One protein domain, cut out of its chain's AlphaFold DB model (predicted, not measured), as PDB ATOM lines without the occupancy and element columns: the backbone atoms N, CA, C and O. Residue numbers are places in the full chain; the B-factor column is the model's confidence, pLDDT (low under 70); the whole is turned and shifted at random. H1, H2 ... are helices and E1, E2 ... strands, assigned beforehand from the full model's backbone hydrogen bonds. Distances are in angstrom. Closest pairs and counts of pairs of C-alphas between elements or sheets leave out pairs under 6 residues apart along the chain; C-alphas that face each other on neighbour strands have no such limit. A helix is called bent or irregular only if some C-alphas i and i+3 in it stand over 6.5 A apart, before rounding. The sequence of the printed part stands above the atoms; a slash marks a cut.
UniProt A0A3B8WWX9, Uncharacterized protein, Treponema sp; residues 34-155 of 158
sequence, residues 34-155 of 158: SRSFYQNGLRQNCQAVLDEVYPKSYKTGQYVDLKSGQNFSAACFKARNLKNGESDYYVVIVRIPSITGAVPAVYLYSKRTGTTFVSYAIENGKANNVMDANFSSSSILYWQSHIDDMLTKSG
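What this domain is: This is residues 34 to 155 of the 158 residues of an uncharacterized protein of Treponema sp (UniProt A0A3B8WWX9). A strongly twisted sheet of five antiparallel strands stands between two helices, H1 over one face and H2 over the opposite face, and the sheet curls round each of them. The sheet is a simple back-and-forth of hairpins that stays open, its edge strands E1 and E5 apart, while the long link before H2 runs along the outside of the body. The printed part has 122 residues with two named helices and five named strands, along the chain H1 E1 E2 E3 E4 E5 H2; the sheet's order is E1 - E2 - E3 - E4 - E5, and the class is mixed, helices and strands. The whole is compact, with a radius of gyration of the C-alphas of 13.5 A, and rounded, with spans of 38 by 33 by 32 A.

Where its parts are: In the sheet, the longest strands by residues are E3, residues 89 to 98, 27.3 A from first to last C-alpha, and E4, residues 101 to 110, 29.0 A. E2 is residues 74 to 81, 21.6 A, and E1 is residues 58 to 64, 16.6 A. E5, residues 114 to 122, is 23.9 A long and begins with C-alpha 114 at (7.958, -41.907, -37.256). H1, residues 34 to 53, is 28.8 A long and begins with C-alpha 34 at (21.101, -32.608, -9.731). H2, residues 137 to 154, is 25.5 A long and ends with C-alpha 154 at (20.609, -45.951, -28.131). H2 has a kink of 28 degrees near residue 148; it is neither bent nor irregular, but only just: C-alphas 145 and 148 are 6.1 A apart.

How they stand to each other: The strands E1 to E5 form a meander, each strand the antiparallel neighbour of the one before, and each such pair is a hairpin. In E3 and E4, whose directions stand at 158 degrees, N 94 and O 105 are 2.8 A apart and N 105 and O 94 are 2.7 A apart, within hydrogen-bond range. E2 and E3 stand at 146 degrees, with N 77 and O 91 at 2.8 A. E1 and E2 stand at 137 degrees, with N 61 and O 78 at 2.7 A. E4 and E5 stand at 145 degrees, with N 116 and O 108 at 2.8 A. From E1 to E5 the strands' lines turn by 96 degrees and the way across the sheet turns by 58 degrees. With H1 on one face of the sheet and H2 on the other, there are three layers, a sheet with a helix on each face. H1 is on the sheet, and its closest C-alphas to E1 are those of Gln 47 and Thr 60, 5.9 A; to E5 they are those of Val 49 and Ala 121, 6.3 A. H2 is on the sheet, and its closest C-alphas to E5 are those of Thr 115 and Gln 144, 5.5 A; to E3 they are those of Ile 96 and Ser 139, 7.2 A. H1 and H2 are apart. Every O i to N i+4 pair is within hydrogen-bond range in H1, and 12 of 14 are in H2.

The domain as a whole: The two C-alphas farthest apart are those of Gly 85 and Ile 99, 39.8 A. The printed part, residues 34 to 155, has no cut. The link from E5 to H2, residues 123 to 136, is long; within it residues 126 to 127 pair antiparallel with residues 121 to 122 of E5. The links H1 to E1, E3 to E4 and E4 to E5 are tight. The mean pLDDT of the printed part is 81.3, and it is under 70 at residues 68 to 72 and 123 to 137.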
ATOM      1  N   SER A  34      21.279 -33.555  -8.627       85.75
ATOM      2  CA  SER A  34      21.101 -32.608  -9.731       85.75
ATOM      3  C   SER A  34      20.635 -33.299 -11.016       85.75
ATOM      4  O   SER A  34      19.687 -32.833 -11.648       85.75
ATOM      5  N   ARG A  35      21.211 -34.460 -11.361       84.38
ATOM      6  CA  ARG A  35      20.769 -35.255 -12.520       84.38
ATOM      7  C   ARG A  35      19.309 -35.688 -12.405       84.38
ATOM      8  O   ARG A  35      18.560 -35.541 -13.368       84.38
ATOM      9  N   SER A  36      18.899 -36.177 -11.236       85.31
ATOM     10  CA  SER A  36      17.515 -36.604 -10.992       85.31
ATOM     11  C   SER A  36      16.530 -35.435 -11.087       85.31
ATOM     12  O   SER A  36      15.505 -35.535 -11.765       85.31
ATOM     13  N   PHE A  37      16.850 -34.293 -10.470       86.25
ATOM     14  CA  PHE A  37      16.027 -33.085 -10.568       86.25
ATOM     15  C   PHE A  37      15.920 -32.585 -12.010       86.25
ATOM     16  O   PHE A  37      14.822 -32.277 -12.471       86.25
ATOM     17  N   TYR A  38      17.033 -32.574 -12.743       87.12
ATOM     18  CA  TYR A  38      17.071 -32.150 -14.138       87.12
ATOM     19  C   TYR A  38      16.203 -33.038 -15.039       87.12
ATOM     20  O   TYR A  38      15.343 -32.535 -15.763       87.12
ATOM     21  N   GLN A  39      16.357 -34.363 -14.950       89.50
ATOM     22  CA  GLN A  39      15.554 -35.317 -15.725       89.50
ATOM     23  C   GLN A  39      14.061 -35.207 -15.397       89.50
ATOM     24  O   GLN A  39      13.222 -35.246 -16.298       89.50
ATOM     25  N   ASN A  40      13.714 -35.033 -14.119       89.50
ATOM     26  CA  ASN A  40      12.327 -34.855 -13.702       89.50
ATOM     27  C   ASN A  40      11.725 -33.539 -14.205       89.50
ATOM     28  O   ASN A  40      10.584 -33.549 -14.665       89.50
ATOM     29  N   GLY A  41      12.481 -32.438 -14.170       88.94
ATOM     30  CA  GLY A  41      12.040 -31.150 -14.710       88.94
ATOM     31  C   GLY A  41      11.788 -31.213 -16.216       88.94
ATOM     32  O   GLY A  41      10.730 -30.803 -16.686       88.94
ATOM     33  N   LEU A  42      12.706 -31.823 -16.975       90.25
ATOM     34  CA  LEU A  42      12.520 -32.036 -18.414       90.25
ATOM     35  C   LEU A  42      11.293 -32.903 -18.715       90.25
ATOM     36  O   LEU A  42      10.505 -32.562 -19.594       90.25
ATOM     37  N   ARG A  43      11.086 -33.984 -17.955       92.94
ATOM     38  CA  ARG A  43       9.905 -34.846 -18.098       92.94
ATOM     39  C   ARG A  43       8.604 -34.077 -17.866       92.94
ATOM     40  O   ARG A  43       7.650 -34.265 -18.617       92.94
ATOM     41  N   GLN A  44       8.558 -33.229 -16.839       91.69
ATOM     42  CA  GLN A  44       7.388 -32.400 -16.539       91.69
ATOM     43  C   GLN A  44       7.110 -31.392 -17.658       91.69
ATOM     44  O   GLN A  44       5.962 -31.268 -18.072       91.69
ATOM     45  N   ASN A  45       8.145 -30.754 -18.209       90.25
ATOM     46  CA  ASN A  45       7.995 -29.848 -19.350       90.25
ATOM     47  C   ASN A  45       7.462 -30.575 -20.593       90.25
ATOM     48  O   ASN A  45       6.534 -30.092 -21.234       90.25
ATOM     49  N   CYS A  46       7.994 -31.762 -20.905       91.94
ATOM     50  CA  CYS A  46       7.464 -32.600 -21.982       91.94
ATOM     51  C   CYS A  46       5.996 -32.971 -21.748       91.94
ATOM     52  O   CYS A  46       5.198 -32.940 -22.679       91.94
ATOM     53  N   GLN A  47       5.635 -33.326 -20.511       93.00
ATOM     54  CA  GLN A  47       4.253 -33.641 -20.160       93.00
ATOM     55  C   GLN A  47       3.333 -32.435 -20.367       93.00
ATOM     56  O   GLN A  47       2.273 -32.608 -20.952       93.00
ATOM     57  N   ALA A  48       3.745 -31.242 -19.934       90.88
ATOM     58  CA  ALA A  48       2.968 -30.017 -20.101       90.88
ATOM     59  C   ALA A  48       2.701 -29.711 -21.584       90.88
ATOM     60  O   ALA A  48       1.549 -29.514 -21.964       90.88
ATOM     61  N   VAL A  49       3.731 -29.802 -22.435       90.12
ATOM     62  CA  VAL A  49       3.589 -29.603 -23.889       90.12
ATOM     63  C   VAL A  49       2.628 -30.628 -24.500       90.12
ATOM     64  O   VAL A  49       1.780 -30.281 -25.318       90.12
ATOM     65  N   LEU A  50       2.732 -31.900 -24.106       90.69
ATOM     66  CA  LEU A  50       1.828 -32.942 -24.599       90.69
ATOM     67  C   LEU A  50       0.395 -32.761 -24.101       90.69
ATOM     68  O   LEU A  50      -0.528 -33.045 -24.854       90.69
ATOM     69  N   ASP A  51       0.200 -32.317 -22.863       91.25
ATOM     70  CA  ASP A  51      -1.131 -32.071 -22.305       91.25
ATOM     71  C   ASP A  51      -1.808 -30.859 -22.958       91.25
ATOM     72  O   ASP A  51      -3.034 -30.834 -23.062       91.25
ATOM     73  N   GLU A  52      -1.030 -29.892 -23.444       88.25
ATOM     74  CA  GLU A  52      -1.538 -28.751 -24.203       88.25
ATOM     75  C   GLU A  52      -1.901 -29.123 -25.645       88.25
ATOM     76  O   GLU A  52      -3.009 -28.833 -26.095       88.25
ATOM     77  N   VAL A  53      -1.003 -29.805 -26.365       87.56
ATOM     78  CA  VAL A  53      -1.219 -30.148 -27.784       87.56
ATOM     79  C   VAL A  53      -2.144 -31.360 -27.953       87.56
ATOM     80  O   VAL A  53      -2.971 -31.400 -28.863       87.56
ATOM     81  N   TYR A  54      -2.042 -32.351 -27.064       89.31
ATOM     82  CA  TYR A  54      -2.826 -33.588 -27.087       89.31
ATOM     83  C   TYR A  54      -3.438 -33.905 -25.709       89.31
ATOM     84  O   TYR A  54      -3.039 -34.882 -25.053       89.31
ATOM     85  N   PRO A  55      -4.467 -33.153 -25.276       88.31
ATOM     86  CA  PRO A  55      -5.045 -33.280 -23.943       88.31
ATOM     87  C   PRO A  55      -5.379 -34.725 -23.567       88.31
ATOM     88  O   PRO A  55      -6.080 -35.431 -24.302       88.31
ATOM     89  N   LYS A  56      -4.849 -35.175 -22.419       86.12
ATOM     90  CA  LYS A  56      -5.069 -36.516 -21.838       86.12
ATOM     91  C   LYS A  56      -4.780 -37.682 -22.797       86.12
ATOM     92  O   LYS A  56      -5.303 -38.777 -22.607       86.12
ATOM     93  N   SER A  57      -3.971 -37.463 -23.833       90.44
ATOM     94  CA  SER A  57      -3.684 -38.491 -24.838       90.44
ATOM     95  C   SER A  57      -2.378 -39.220 -24.560       90.44
ATOM     96  O   SER A  57      -2.283 -40.398 -24.878       90.44
ATOM     97  N   TYR A  58      -1.396 -38.565 -23.934       92.44
ATOM     98  CA  TYR A  58      -0.083 -39.155 -23.682       92.44
ATOM     99  C   TYR A  58       0.369 -38.975 -22.236       92.44
ATOM    100  O   TYR A  58       0.119 -37.951 -21.600       92.44
ATOM    101  N   LYS A  59       1.090 -39.973 -21.724       93.75
ATOM    102  CA  LYS A  59       1.766 -39.908 -20.431       93.75
ATOM    103  C   LYS A  59       3.251 -40.188 -20.588       93.75
ATOM    104  O   LYS A  59       3.632 -41.276 -21.012       93.75
ATOM    105  N   THR A  60       4.077 -39.223 -20.197       93.69
ATOM    106  CA  THR A  60       5.533 -39.372 -20.106       93.69
ATOM    107  C   THR A  60       5.919 -40.297 -18.950       93.69
ATOM    108  O   THR A  60       5.366 -40.240 -17.847       93.69
ATOM    109  N   GLY A  61       6.881 -41.170 -19.218       91.12
ATOM    110  CA  GLY A  61       7.348 -42.232 -18.340       91.12
ATOM    111  C   GLY A  61       8.835 -42.111 -18.025       91.12
ATOM    112  O   GLY A  61       9.348 -41.026 -17.757       91.12
ATOM    113  N   GLN A  62       9.517 -43.255 -18.000       90.44
ATOM    114  CA  GLN A  62      10.919 -43.346 -17.597       90.44
ATOM    115  C   GLN A  62      11.856 -42.669 -18.603       90.44
ATOM    116  O   GLN A  62      11.621 -42.714 -19.813       90.44
ATOM    117  N   TYR A  63      12.932 -42.081 -18.080       90.38
ATOM    118  CA  TYR A  63      14.047 -41.569 -18.872       90.38
ATOM    119  C   TYR A  63      14.742 -42.714 -19.618       90.38
ATOM    120  O   TYR A  63      14.920 -43.806 -19.074       90.38
ATOM    121  N   VAL A  64      15.129 -42.453 -20.861       88.81
ATOM    122  CA  VAL A  64      15.870 -43.375 -21.721       88.81
ATOM    123  C   VAL A  64      17.233 -42.760 -21.970       88.81
ATOM    124  O   VAL A  64      17.325 -41.653 -22.500       88.81
ATOM    125  N   ASP A  65      18.284 -43.471 -21.573       84.44
ATOM    126  CA  ASP A  65      19.644 -42.988 -21.771       84.44
ATOM    127  C   ASP A  65      20.031 -43.087 -23.250       84.44
ATOM    128  O   ASP A  65      19.976 -44.164 -23.851       84.44
ATOM    129  N   LEU A  66      20.397 -41.955 -23.847       82.38
ATOM    130  CA  LEU A  66      20.878 -41.905 -25.221       82.38
ATOM    131  C   LEU A  66      22.393 -42.136 -25.194       82.38
ATOM    132  O   LEU A  66      23.116 -41.518 -24.412       82.38
ATOM    133  N   LYS A  67      22.906 -43.044 -26.032       71.88
ATOM    134  CA  LYS A  67      24.347 -43.340 -26.050       71.88
ATOM    135  C   LYS A  67      25.141 -42.088 -26.468       71.88
ATOM    136  O   LYS A  67      24.903 -41.532 -27.530       71.88
ATOM    137  N   SER A  68      26.037 -41.677 -25.565       56.75
ATOM    138  CA  SER A  68      27.039 -40.589 -25.559       56.75
ATOM    139  C   SER A  68      27.140 -39.614 -26.749       56.75
ATOM    140  O   SER A  68      27.275 -40.012 -27.900       56.75
ATOM    141  N   GLY A  69      27.261 -38.321 -26.413       54.88
ATOM    142  CA  GLY A  69      27.545 -37.191 -27.315       54.88
ATOM    143  C   GLY A  69      26.344 -36.259 -27.483       54.88
ATOM    144  O   GLY A  69      26.482 -35.041 -27.441       54.88
ATOM    145  N   GLN A  70      25.147 -36.840 -27.560       54.03
ATOM    146  CA  GLN A  70      23.896 -36.122 -27.828       54.03
ATOM    147  C   GLN A  70      23.062 -35.845 -26.565       54.03
ATOM    148  O   GLN A  70      22.179 -34.991 -26.597       54.03
ATOM    149  N   ASN A  71      23.391 -36.476 -25.427       56.56
ATOM    150  CA  ASN A  71      22.772 -36.197 -24.117       56.56
ATOM    151  C   ASN A  71      22.884 -34.715 -23.700       56.56
ATOM    152  O   ASN A  71      22.129 -34.248 -22.853       56.56
ATOM    153  N   PHE A  72      23.830 -33.964 -24.274       58.69
ATOM    154  CA  PHE A  72      24.007 -32.543 -23.969       58.69
ATOM    155  C   PHE A  72      22.978 -31.639 -24.654       58.69
ATOM    156  O   PHE A  72      22.721 -30.539 -24.163       58.69
ATOM    157  N   SER A  73      22.385 -32.080 -25.769       76.25
ATOM    158  CA  SER A  73      21.379 -31.307 -26.502       76.25
ATOM    159  C   SER A  73      20.010 -31.973 -26.537       76.25
ATOM    160  O   SER A  73      19.072 -31.323 -26.981       76.25
ATOM    161  N   ALA A  74      19.870 -33.222 -26.090       87.88
ATOM    162  CA  ALA A  74      18.611 -33.951 -26.131       87.88
ATOM    163  C   ALA A  74      18.392 -34.831 -24.895       87.88
ATOM    164  O   ALA A  74      19.334 -35.396 -24.342       87.88
ATOM    165  N   ALA A  75      17.129 -34.991 -24.505       90.38
ATOM    166  CA  ALA A  75      16.691 -35.958 -23.507       90.38
ATOM    167  C   ALA A  75      15.498 -36.752 -24.038       90.38
ATOM    168  O   ALA A  75      14.611 -36.188 -24.679       90.38
ATOM    169  N   CYS A  76      15.467 -38.051 -23.747       91.81
ATOM    170  CA  CYS A  76      14.426 -38.958 -24.212       91.81
ATOM    171  C   CYS A  76      13.675 -39.588 -23.038       91.81
ATOM    172  O   CYS A  76      14.264 -40.008 -22.041       91.81
ATOM    173  N   PHE A  77      12.360 -39.701 -23.185       93.56
ATOM    174  CA  PHE A  77      11.466 -40.332 -22.227       93.56
ATOM    175  C   PHE A  77      10.552 -41.306 -22.957       93.56
ATOM    176  O   PHE A  77      10.054 -41.004 -24.037       93.56
ATOM    177  N   LYS A  78      10.275 -42.462 -22.357       93.12
ATOM    178  CA  LYS A  78       9.175 -43.307 -22.836       93.12
ATOM    179  C   LYS A  78       7.860 -42.559 -22.680       93.12
ATOM    180  O   LYS A  78       7.693 -41.793 -21.733       93.12
ATOM    181  N   ALA A  79       6.910 -42.825 -23.556       93.00
ATOM    182  CA  ALA A  79       5.556 -42.332 -23.442       93.00
ATOM    183  C   ALA A  79       4.555 -43.460 -23.677       93.00
ATOM    184  O   ALA A  79       4.818 -44.430 -24.382       93.00
ATOM    185  N   ARG A  80       3.392 -43.325 -23.048       92.31
ATOM    186  CA  ARG A  80       2.244 -44.194 -23.278       92.31
ATOM    187  C   ARG A  80       1.114 -43.370 -23.857       92.31
ATOM    188  O   ARG A  80       0.799 -42.312 -23.313       92.31
ATOM    189  N   ASN A  81       0.481 -43.876 -24.901       90.38
ATOM    190  CA  ASN A  81      -0.774 -43.336 -25.385       90.38
ATOM    191  C   ASN A  81      -1.920 -43.871 -24.510       90.38
ATOM    192  O   ASN A  81      -2.113 -45.074 -24.353       90.38
ATOM    193  N   LEU A  82      -2.650 -42.963 -23.870       89.56
ATOM    194  CA  LEU A  82      -3.723 -43.274 -22.926       89.56
ATOM    195  C   LEU A  82      -5.014 -43.714 -23.624       89.56
ATOM    196  O   LEU A  82      -5.856 -44.334 -22.983       89.56
ATOM    197  N   LYS A  83      -5.175 -43.417 -24.920       85.62
ATOM    198  CA  LYS A  83      -6.376 -43.779 -25.688       85.62
ATOM    199  C   LYS A  83      -6.375 -45.244 -26.118       85.62
ATOM    200  O   LYS A  83      -7.430 -45.866 -26.123       85.62
ATOM    201  N   ASN A  84      -5.213 -45.782 -26.488       83.25
ATOM    202  CA  ASN A  84      -5.063 -47.162 -26.967       83.25
ATOM    203  C   ASN A  84      -4.201 -48.047 -26.043       83.25
ATOM    204  O   ASN A  84      -4.110 -49.247 -26.266       83.25
ATOM    205  N   GLY A  85      -3.580 -47.477 -25.004       79.62
ATOM    206  CA  GLY A  85      -2.747 -48.204 -24.042       79.62
ATOM    207  C   GLY A  85      -1.335 -48.542 -24.533       79.62
ATOM    208  O   GLY A  85      -0.556 -49.107 -23.764       79.62
ATOM    209  N   GLU A  86      -0.976 -48.179 -25.766       83.44
ATOM    210  CA  GLU A  86       0.321 -48.505 -26.366       83.44
ATOM    211  C   GLU A  86       1.470 -47.747 -25.690       83.44
ATOM    212  O   GLU A  86       1.399 -46.539 -25.450       83.44
ATOM    213  N   SER A  87       2.561 -48.459 -25.403       81.50
ATOM    214  CA  SER A  87       3.772 -47.930 -24.756       81.50
ATOM    215  C   SER A  87       4.946 -47.704 -25.712       81.50
ATOM    216  O   SER A  87       6.058 -47.444 -25.257       81.50
ATOM    217  N   ASP A  88       4.705 -47.801 -27.017       85.12
ATOM    218  CA  ASP A  88       5.746 -47.770 -28.055       85.12
ATOM    219  C   ASP A  88       6.036 -46.345 -28.545       85.12
ATOM    220  O   ASP A  88       6.477 -46.124 -29.676       85.12
ATOM    221  N   TYR A  89       5.769 -45.369 -27.679       91.69
ATOM    222  CA  TYR A  89       6.016 -43.965 -27.938       91.69
ATOM    223  C   TYR A  89       7.248 -43.498 -27.178       91.69
ATOM    224  O   TYR A  89       7.507 -43.899 -26.041       91.69
ATOM    225  N   TYR A  90       7.983 -42.591 -27.801       93.25
ATOM    226  CA  TYR A  90       9.108 -41.906 -27.187       93.25
ATOM    227  C   TYR A  90       8.918 -40.409 -27.358       93.25
ATOM    228  O   TYR A  90       8.480 -39.942 -28.403       93.25
ATOM    229  N   VAL A  91       9.220 -39.652 -26.316       94.00
ATOM    230  CA  VAL A  91       9.163 -38.197 -26.329       94.00
ATOM    231  C   VAL A  91      10.576 -37.694 -26.162       94.00
ATOM    232  O   VAL A  91      11.248 -38.033 -25.185       94.00
ATOM    233  N   VAL A  92      11.019 -36.895 -27.121       92.50
ATOM    234  CA  VAL A  92      12.375 -36.363 -27.156       92.50
ATOM    235  C   VAL A  92      12.294 -34.851 -27.084       92.50
ATOM    236  O   VAL A  92      11.623 -34.224 -27.895       92.50
ATOM    237  N   ILE A  93      12.971 -34.265 -26.103       91.75
ATOM    238  CA  ILE A  93      13.147 -32.819 -26.013       91.75
ATOM    239  C   ILE A  93      14.558 -32.477 -26.459       91.75
ATOM    240  O   ILE A  93      15.521 -33.043 -25.947       91.75
ATOM    241  N   VAL A  94      14.671 -31.571 -27.423       90.25
ATOM    242  CA  VAL A  94      15.927 -31.195 -28.063       90.25
ATOM    243  C   VAL A  94      16.127 -29.696 -27.979       90.25
ATOM    244  O   VAL A  94      15.222 -28.916 -28.250       90.25
ATOM    245  N   ARG A  95      17.334 -29.271 -27.639       87.56
ATOM    246  CA  ARG A  95      17.725 -27.871 -27.611       87.56
ATOM    247  C   ARG A  95      18.144 -27.425 -29.012       87.56
ATOM    248  O   ARG A  95      19.231 -27.767 -29.471       87.56
ATOM    249  N   ILE A  96      17.293 -26.654 -29.679       83.56
ATOM    250  CA  ILE A  96      17.553 -26.109 -31.013       83.56
ATOM    251  C   ILE A  96      18.172 -24.714 -30.867       83.56
ATOM    252  O   ILE A  96      17.565 -23.852 -30.231       83.56
ATOM    253  N   PRO A  97      19.372 -24.452 -31.410       78.31
ATOM    254  CA  PRO A  97      19.948 -23.112 -31.387       78.31
ATOM    255  C   PRO A  97      19.093 -22.150 -32.224       78.31
ATOM    256  O   PRO A  97      18.722 -22.465 -33.351       78.31
ATOM    257  N   SER A  98      18.799 -20.968 -31.682       73.69
ATOM    258  CA  SER A  98      18.136 -19.877 -32.403       73.69
ATOM    259  C   SER A  98      18.869 -18.554 -32.166       73.69
ATOM    260  O   SER A  98      19.723 -18.468 -31.280       73.69
ATOM    261  N   ILE A  99      18.523 -17.520 -32.938       72.25
ATOM    262  CA  ILE A  99      19.135 -16.182 -32.851       72.25
ATOM    263  C   ILE A  99      19.023 -15.600 -31.432       72.25
ATOM    264  O   ILE A  99      19.944 -14.942 -30.959       72.25
ATOM    265  N   THR A 100      17.918 -15.866 -30.733       71.06
ATOM    266  CA  THR A 100      17.643 -15.329 -29.389       71.06
ATOM    267  C   THR A 100      18.095 -16.258 -28.261       71.06
ATOM    268  O   THR A 100      17.886 -15.959 -27.086       71.06
ATOM    269  N   GLY A 101      18.732 -17.382 -28.595       73.00
ATOM    270  CA  GLY A 101      19.143 -18.407 -27.645       73.00
ATOM    271  C   GLY A 101      18.582 -19.781 -27.988       73.00
ATOM    272  O   GLY A 101      17.828 -19.964 -28.938       73.00
ATOM    273  N   ALA A 102      18.997 -20.795 -27.240       80.12
ATOM    274  CA  ALA A 102      18.640 -22.168 -27.560       80.12
ATOM    275  C   ALA A 102      17.249 -22.524 -27.011       80.12
ATOM    276  O   ALA A 102      16.999 -22.402 -25.809       80.12
ATOM    277  N   VAL A 103      16.372 -23.001 -27.889       83.56
ATOM    278  CA  VAL A 103      14.950 -23.227 -27.636       83.56
ATOM    279  C   VAL A 103      14.682 -24.726 -27.517       83.56
ATOM    280  O   VAL A 103      15.088 -25.488 -28.396       83.56
ATOM    281  N   PRO A 104      14.010 -25.191 -26.456       87.69
ATOM    282  CA  PRO A 104      13.644 -26.593 -26.333       87.69
ATOM    283  C   PRO A 104      12.465 -26.937 -27.259       87.69
ATOM    284  O   PRO A 104      11.367 -26.409 -27.115       87.69
ATOM    285  N   ALA A 105      12.688 -27.851 -28.192       89.06
ATOM    286  CA  ALA A 105      11.697 -28.425 -29.093       89.06
ATOM    287  C   ALA A 105      11.319 -29.833 -28.632       89.06
ATOM    288  O   ALA A 105      12.198 -30.639 -28.329       89.06
ATOM    289  N   VAL A 106      10.025 -30.137 -28.594       91.25
ATOM    290  CA  VAL A 106       9.500 -31.446 -28.199       91.25
ATOM    291  C   VAL A 106       9.043 -32.207 -29.437       91.25
ATOM    292  O   VAL A 106       8.276 -31.702 -30.256       91.25
ATOM    293  N   TYR A 107       9.491 -33.451 -29.532       92.19
ATOM    294  CA  TYR A 107       9.147 -34.396 -30.579       92.19
ATOM    295  C   TYR A 107       8.486 -35.626 -29.972       92.19
ATOM    296  O   TYR A 107       8.843 -36.066 -28.877       92.19
ATOM    297  N   LEU A 108       7.548 -36.200 -30.714       93.19
ATOM    298  CA  LEU A 108       6.909 -37.468 -30.408       93.19
ATOM    299  C   LEU A 108       7.293 -38.470 -31.491       93.19
ATOM    300  O   LEU A 108       7.019 -38.255 -32.666       93.19
ATOM    301  N   TYR A 109       7.896 -39.574 -31.087       92.50
ATOM    302  CA  TYR A 109       8.222 -40.693 -31.950       92.50
ATOM    303  C   TYR A 109       7.277 -41.864 -31.684       92.50
ATOM    304  O   TYR A 109       6.979 -42.191 -30.533       92.50
ATOM    305  N   SER A 110       6.866 -42.534 -32.759       90.56
ATOM    306  CA  SER A 110       6.244 -43.857 -32.738       90.56
ATOM    307  C   SER A 110       6.797 -44.689 -33.885       90.56
ATOM    308  O   SER A 110       6.989 -44.171 -34.983       90.56
ATOM    309  N   LYS A 111       6.948 -46.003 -33.687       84.44
ATOM    310  CA  LYS A 111       7.336 -46.925 -34.770       84.44
ATOM    311  C   LYS A 111       6.399 -46.864 -35.984       84.44
ATOM    312  O   LYS A 111       6.826 -47.158 -37.093       84.44
ATOM    313  N   ARG A 112       5.124 -46.509 -35.780       83.81
ATOM    314  CA  ARG A 112       4.113 -46.479 -36.845       83.81
ATOM    315  C   ARG A 112       4.131 -45.184 -37.655       83.81
ATOM    316  O   ARG A 112       3.885 -45.224 -38.854       83.81
ATOM    317  N   THR A 113       4.345 -44.046 -36.998       83.31
ATOM    318  CA  THR A 113       4.222 -42.718 -37.622       83.31
ATOM    319  C   THR A 113       5.560 -42.017 -37.833       83.31
ATOM    320  O   THR A 113       5.584 -40.971 -38.469       83.31
ATOM    321  N   GLY A 114       6.657 -42.571 -37.309       86.62
ATOM    322  CA  GLY A 114       7.958 -41.907 -37.256       86.62
ATOM    323  C   GLY A 114       8.008 -40.803 -36.198       86.62
ATOM    324  O   GLY A 114       7.113 -40.688 -35.351       86.62
ATOM    325  N   THR A 115       9.075 -40.003 -36.240       90.50
ATOM    326  CA  THR A 115       9.195 -38.786 -35.429       90.50
ATOM    327  C   THR A 115       8.299 -37.681 -35.986       90.50
ATOM    328  O   THR A 115       8.344 -37.385 -37.176       90.50
ATOM    329  N   THR A 116       7.552 -37.011 -35.111       89.88
ATOM    330  CA  THR A 116       6.733 -35.832 -35.414       89.88
ATOM    331  C   THR A 116       7.081 -34.706 -34.448       89.88
ATOM    332  O   THR A 116       7.179 -34.918 -33.237       89.88
ATOM    333  N   PHE A 117       7.256 -33.494 -34.969       89.75
ATOM    334  CA  PHE A 117       7.391 -32.300 -34.138       89.75
ATOM    335  C   PHE A 117       6.058 -31.960 -33.463       89.75
ATOM    336  O   PHE A 117       5.022 -31.929 -34.122       89.75
ATOM    337  N   VAL A 118       6.088 -31.710 -32.152       88.75
ATOM    338  CA  VAL A 118       4.892 -31.376 -31.368       88.75
ATOM    339  C   VAL A 118       4.785 -29.867 -31.198       88.75
ATOM    340  O   VAL A 118       3.852 -29.251 -31.702       88.75
ATOM    341  N   SER A 119       5.728 -29.273 -30.467       86.81
ATOM    342  CA  SER A 119       5.807 -27.830 -30.239       86.81
ATOM    343  C   SER A 119       7.114 -27.474 -29.525       86.81
ATOM    344  O   SER A 119       7.897 -28.349 -29.141       86.81
ATOM    345  N   TYR A 120       7.339 -26.184 -29.304       85.50
ATOM    346  CA  TYR A 120       8.394 -25.691 -28.428       85.50
ATOM    347  C   TYR A 120       7.921 -25.633 -26.973       85.50
ATOM    348  O   TYR A 120       6.786 -25.259 -26.700       85.50
ATOM    349  N   ALA A 121       8.808 -25.953 -26.031       82.50
ATOM    350  CA  ALA A 121       8.554 -25.847 -24.595       82.50
ATOM    351  C   ALA A 121       8.999 -24.468 -24.066       82.50
ATOM    352  O   ALA A 121      10.041 -24.349 -23.417       82.50
ATOM    353  N   ILE A 122       8.243 -23.410 -24.369       73.88
ATOM    354  CA  ILE A 122       8.588 -22.024 -23.999       73.88
ATOM    355  C   ILE A 122       7.728 -21.604 -22.800       73.88
ATOM    356  O   ILE A 122       6.524 -21.788 -22.838       73.88
ATOM    357  N   GLU A 123       8.349 -21.054 -21.747       59.03
ATOM    358  CA  GLU A 123       7.719 -20.576 -20.495       59.03
ATOM    359  C   GLU A 123       6.721 -21.546 -19.820       59.03
ATOM    360  O   GLU A 123       5.596 -21.758 -20.267       59.03
ATOM    361  N   ASN A 124       7.098 -22.109 -18.664       57.62
ATOM    362  CA  ASN A 124       6.249 -23.010 -17.861       57.62
ATOM    363  C   ASN A 124       5.680 -24.225 -18.627       57.62
ATOM    364  O   ASN A 124       4.636 -24.756 -18.255       57.62
ATOM    365  N   GLY A 125       6.366 -24.673 -19.684       51.94
ATOM    366  CA  GLY A 125       5.932 -25.813 -20.491       51.94
ATOM    367  C   GLY A 125       4.752 -25.513 -21.413       51.94
ATOM    368  O   GLY A 125       4.104 -26.460 -21.850       51.94
ATOM    369  N   LYS A 126       4.478 -24.234 -21.707       56.50
ATOM    370  CA  LYS A 126       3.459 -23.863 -22.686       56.50
ATOM    371  C   LYS A 126       3.953 -24.074 -24.121       56.50
ATOM    372  O   LYS A 126       5.104 -23.792 -24.458       56.50
ATOM    373  N   ALA A 127       3.067 -24.581 -24.964       57.59
ATOM    374  CA  ALA A 127       3.281 -24.847 -26.374       57.59
ATOM    375  C   ALA A 127       3.019 -23.565 -27.180       57.59
ATOM    376  O   ALA A 127       1.888 -23.249 -27.536       57.59
ATOM    377  N   ASN A 128       4.068 -22.799 -27.483       58.12
ATOM    378  CA  ASN A 128       3.932 -21.596 -28.306       58.12
ATOM    379  C   ASN A 128       4.259 -21.897 -29.776       58.12
ATOM    380  O   ASN A 128       5.402 -22.184 -30.126       58.12
ATOM    381  N   ASN A 129       3.273 -21.711 -30.657       56.50
ATOM    382  CA  ASN A 129       3.442 -21.746 -32.120       56.50
ATOM    383  C   ASN A 129       4.081 -20.456 -32.687       56.50
ATOM    384  O   ASN A 129       4.061 -20.230 -33.892       56.50
ATOM    385  N   VAL A 130       4.604 -19.583 -31.819       51.56
ATOM    386  CA  VAL A 130       4.947 -18.181 -32.128       51.56
ATOM    387  C   VAL A 130       6.359 -18.020 -32.710       51.56
ATOM    388  O   VAL A 130       6.716 -16.939 -33.163       51.56
ATOM    389  N   MET A 131       7.182 -19.073 -32.744       53.72
ATOM    390  CA  MET A 131       8.471 -18.988 -33.438       53.72
ATOM    391  C   MET A 131       8.273 -19.061 -34.947       53.72
ATOM    392  O   MET A 131       7.865 -20.098 -35.467       53.72
ATOM    393  N   ASP A 132       8.579 -17.942 -35.609       48.31
ATOM    394  CA  ASP A 132       8.459 -17.692 -37.043       48.31
ATOM    395  C   ASP A 132       8.592 -18.954 -37.907       48.31
ATOM    396  O   ASP A 132       9.607 -19.663 -37.895       48.31
ATOM    397  N   ALA A 133       7.558 -19.185 -38.719       46.16
ATOM    398  CA  ALA A 133       7.397 -20.333 -39.612       46.16
ATOM    399  C   ALA A 133       8.555 -20.531 -40.619       46.16
ATOM    400  O   ALA A 133       8.660 -21.588 -41.241       46.16
ATOM    401  N   ASN A 134       9.443 -19.539 -40.766       46.38
ATOM    402  CA  ASN A 134      10.502 -19.520 -41.776       46.38
ATOM    403  C   ASN A 134      11.907 -19.860 -41.244       46.38
ATOM    404  O   ASN A 134      12.743 -20.301 -42.026       46.38
ATOM    405  N   PHE A 135      12.190 -19.695 -39.944       50.50
ATOM    406  CA  PHE A 135      13.525 -19.981 -39.376       50.50
ATOM    407  C   PHE A 135      13.631 -21.396 -38.774       50.50
ATOM    408  O   PHE A 135      14.721 -21.910 -38.529       50.50
ATOM    409  N   SER A 136      12.485 -22.031 -38.534       58.97
ATOM    410  CA  SER A 136      12.352 -23.254 -37.743       58.97
ATOM    411  C   SER A 136      12.262 -24.539 -38.569       58.97
ATOM    412  O   SER A 136      12.628 -25.602 -38.076       58.97
ATOM    413  N   SER A 137      11.830 -24.475 -39.828       67.06
ATOM    414  CA  SER A 137      11.491 -25.664 -40.619       67.06
ATOM    415  C   SER A 137      12.698 -26.550 -40.943       67.06
ATOM    416  O   SER A 137      12.617 -27.761 -40.764       67.06
ATOM    417  N   SER A 138      13.849 -25.991 -41.327       76.12
ATOM    418  CA  SER A 138      15.051 -26.790 -41.631       76.12
ATOM    419  C   SER A 138      15.638 -27.482 -40.397       76.12
ATOM    420  O   SER A 138      15.979 -28.661 -40.454       76.12
ATOM    421  N   SER A 139      15.706 -26.777 -39.265       78.56
ATOM    422  CA  SER A 139      16.193 -27.338 -37.999       78.56
ATOM    423  C   SER A 139      15.223 -28.372 -37.429       78.56
ATOM    424  O   SER A 139      15.666 -29.402 -36.921       78.56
ATOM    425  N   ILE A 140      13.913 -28.131 -37.543       82.00
ATOM    426  CA  ILE A 140      12.890 -29.102 -37.147       82.00
ATOM    427  C   ILE A 140      13.014 -30.376 -37.982       82.00
ATOM    428  O   ILE A 140      13.104 -31.462 -37.418       82.00
ATOM    429  N   LEU A 141      13.079 -30.251 -39.311       84.12
ATOM    430  CA  LEU A 141      13.196 -31.395 -40.219       84.12
ATOM    431  C   LEU A 141      14.504 -32.164 -40.007       84.12
ATOM    432  O   LEU A 141      14.499 -33.396 -39.986       84.12
ATOM    433  N   TYR A 142      15.612 -31.449 -39.790       86.69
ATOM    434  CA  TYR A 142      16.890 -32.058 -39.433       86.69
ATOM    435  C   TYR A 142      16.735 -32.939 -38.191       86.69
ATOM    436  O   TYR A 142      17.018 -34.136 -38.246       86.69
ATOM    437  N   TRP A 143      16.222 -32.382 -37.092       87.12
ATOM    438  CA  TRP A 143      16.061 -33.129 -35.847       87.12
ATOM    439  C   TRP A 143      15.033 -34.249 -35.957       87.12
ATOM    440  O   TRP A 143      15.265 -35.322 -35.414       87.12
ATOM    441  N   GLN A 144      13.957 -34.050 -36.713       86.75
ATOM    442  CA  GLN A 144      12.967 -35.083 -36.992       86.75
ATOM    443  C   GLN A 144      13.604 -36.306 -37.668       86.75
ATOM    444  O   GLN A 144      13.354 -37.429 -37.246       86.75
ATOM    445  N   SER A 145      14.483 -36.096 -38.655       84.25
ATOM    446  CA  SER A 145      15.229 -37.191 -39.296       84.25
ATOM    447  C   SER A 145      16.318 -37.793 -38.400       84.25
ATOM    448  O   SER A 145      16.595 -38.989 -38.461       84.25
ATOM    449  N   HIS A 146      16.938 -36.975 -37.545       86.19
ATOM    450  CA  HIS A 146      18.058 -37.403 -36.716       86.19
ATOM    451  C   HIS A 146      17.608 -38.205 -35.489       86.19
ATOM    452  O   HIS A 146      18.299 -39.133 -35.082       86.19
ATOM    453  N   ILE A 147      16.443 -37.892 -34.911       87.56
ATOM    454  CA  ILE A 147      15.916 -38.572 -33.718       87.56
ATOM    455  C   ILE A 147      15.735 -40.075 -33.956       87.56
ATOM    456  O   ILE A 147      16.070 -40.865 -33.074       87.56
ATOM    457  N   ASP A 148      15.287 -40.485 -35.141       81.88
ATOM    458  CA  ASP A 148      15.130 -41.903 -35.483       81.88
ATOM    459  C   ASP A 148      16.475 -42.655 -35.391       81.88
ATOM    460  O   ASP A 148      16.569 -43.725 -34.778       81.88
ATOM    461  N   ASP A 149      17.547 -42.062 -35.925       83.06
ATOM    462  CA  ASP A 149      18.913 -42.595 -35.833       83.06
ATOM    463  C   ASP A 149      19.420 -42.611 -34.377       83.06
ATOM    464  O   ASP A 149      19.989 -43.606 -33.916       83.06
ATOM    465  N   MET A 150      19.142 -41.557 -33.603       84.12
ATOM    466  CA  MET A 150      19.509 -41.479 -32.181       84.12
ATOM    467  C   MET A 150      18.838 -42.575 -31.341       84.12
ATOM    468  O   MET A 150      19.478 -43.244 -30.520       84.12
ATOM    469  N   LEU A 151      17.539 -42.785 -31.545       83.44
ATOM    470  CA  LEU A 151      16.766 -43.797 -30.829       83.44
ATOM    471  C   LEU A 151      17.177 -45.221 -31.243       83.44
ATOM    472  O   LEU A 151      17.218 -46.124 -30.403       83.44
ATOM    473  N   THR A 152      17.578 -45.417 -32.500       82.62
ATOM    474  CA  THR A 152      18.126 -46.692 -32.985       82.62
ATOM    475  C   THR A 152      19.484 -46.989 -32.343       82.62
ATOM    476  O   THR A 152      19.679 -48.045 -31.740       82.62
ATOM    477  N   LYS A 153      20.419 -46.030 -32.370       80.19
ATOM    478  CA  LYS A 153      21.767 -46.175 -31.784       80.19
ATOM    479  C   LYS A 153      21.746 -46.385 -30.271       80.19
ATOM    480  O   LYS A 153      22.558 -47.150 -29.739       80.19
ATOM    481  N   SER A 154      20.808 -45.747 -29.572       74.25
ATOM    482  CA  SER A 154      20.609 -45.951 -28.131       74.25
ATOM    483  C   SER A 154      20.071 -47.346 -27.782       74.25
ATOM    484  O   SER A 154      20.216 -47.787 -26.645       74.25
ATOM    485  N   GLY A 155      19.531 -48.087 -28.756       72.31
ATOM    486  CA  GLY A 155      18.879 -49.378 -28.532       72.31
ATOM    487  C   GLY A 155      17.477 -49.250 -27.931       72.31
ATOM    488  O   GLY A 155      16.935 -50.245 -27.449       72.31
TER     489      GLY A 155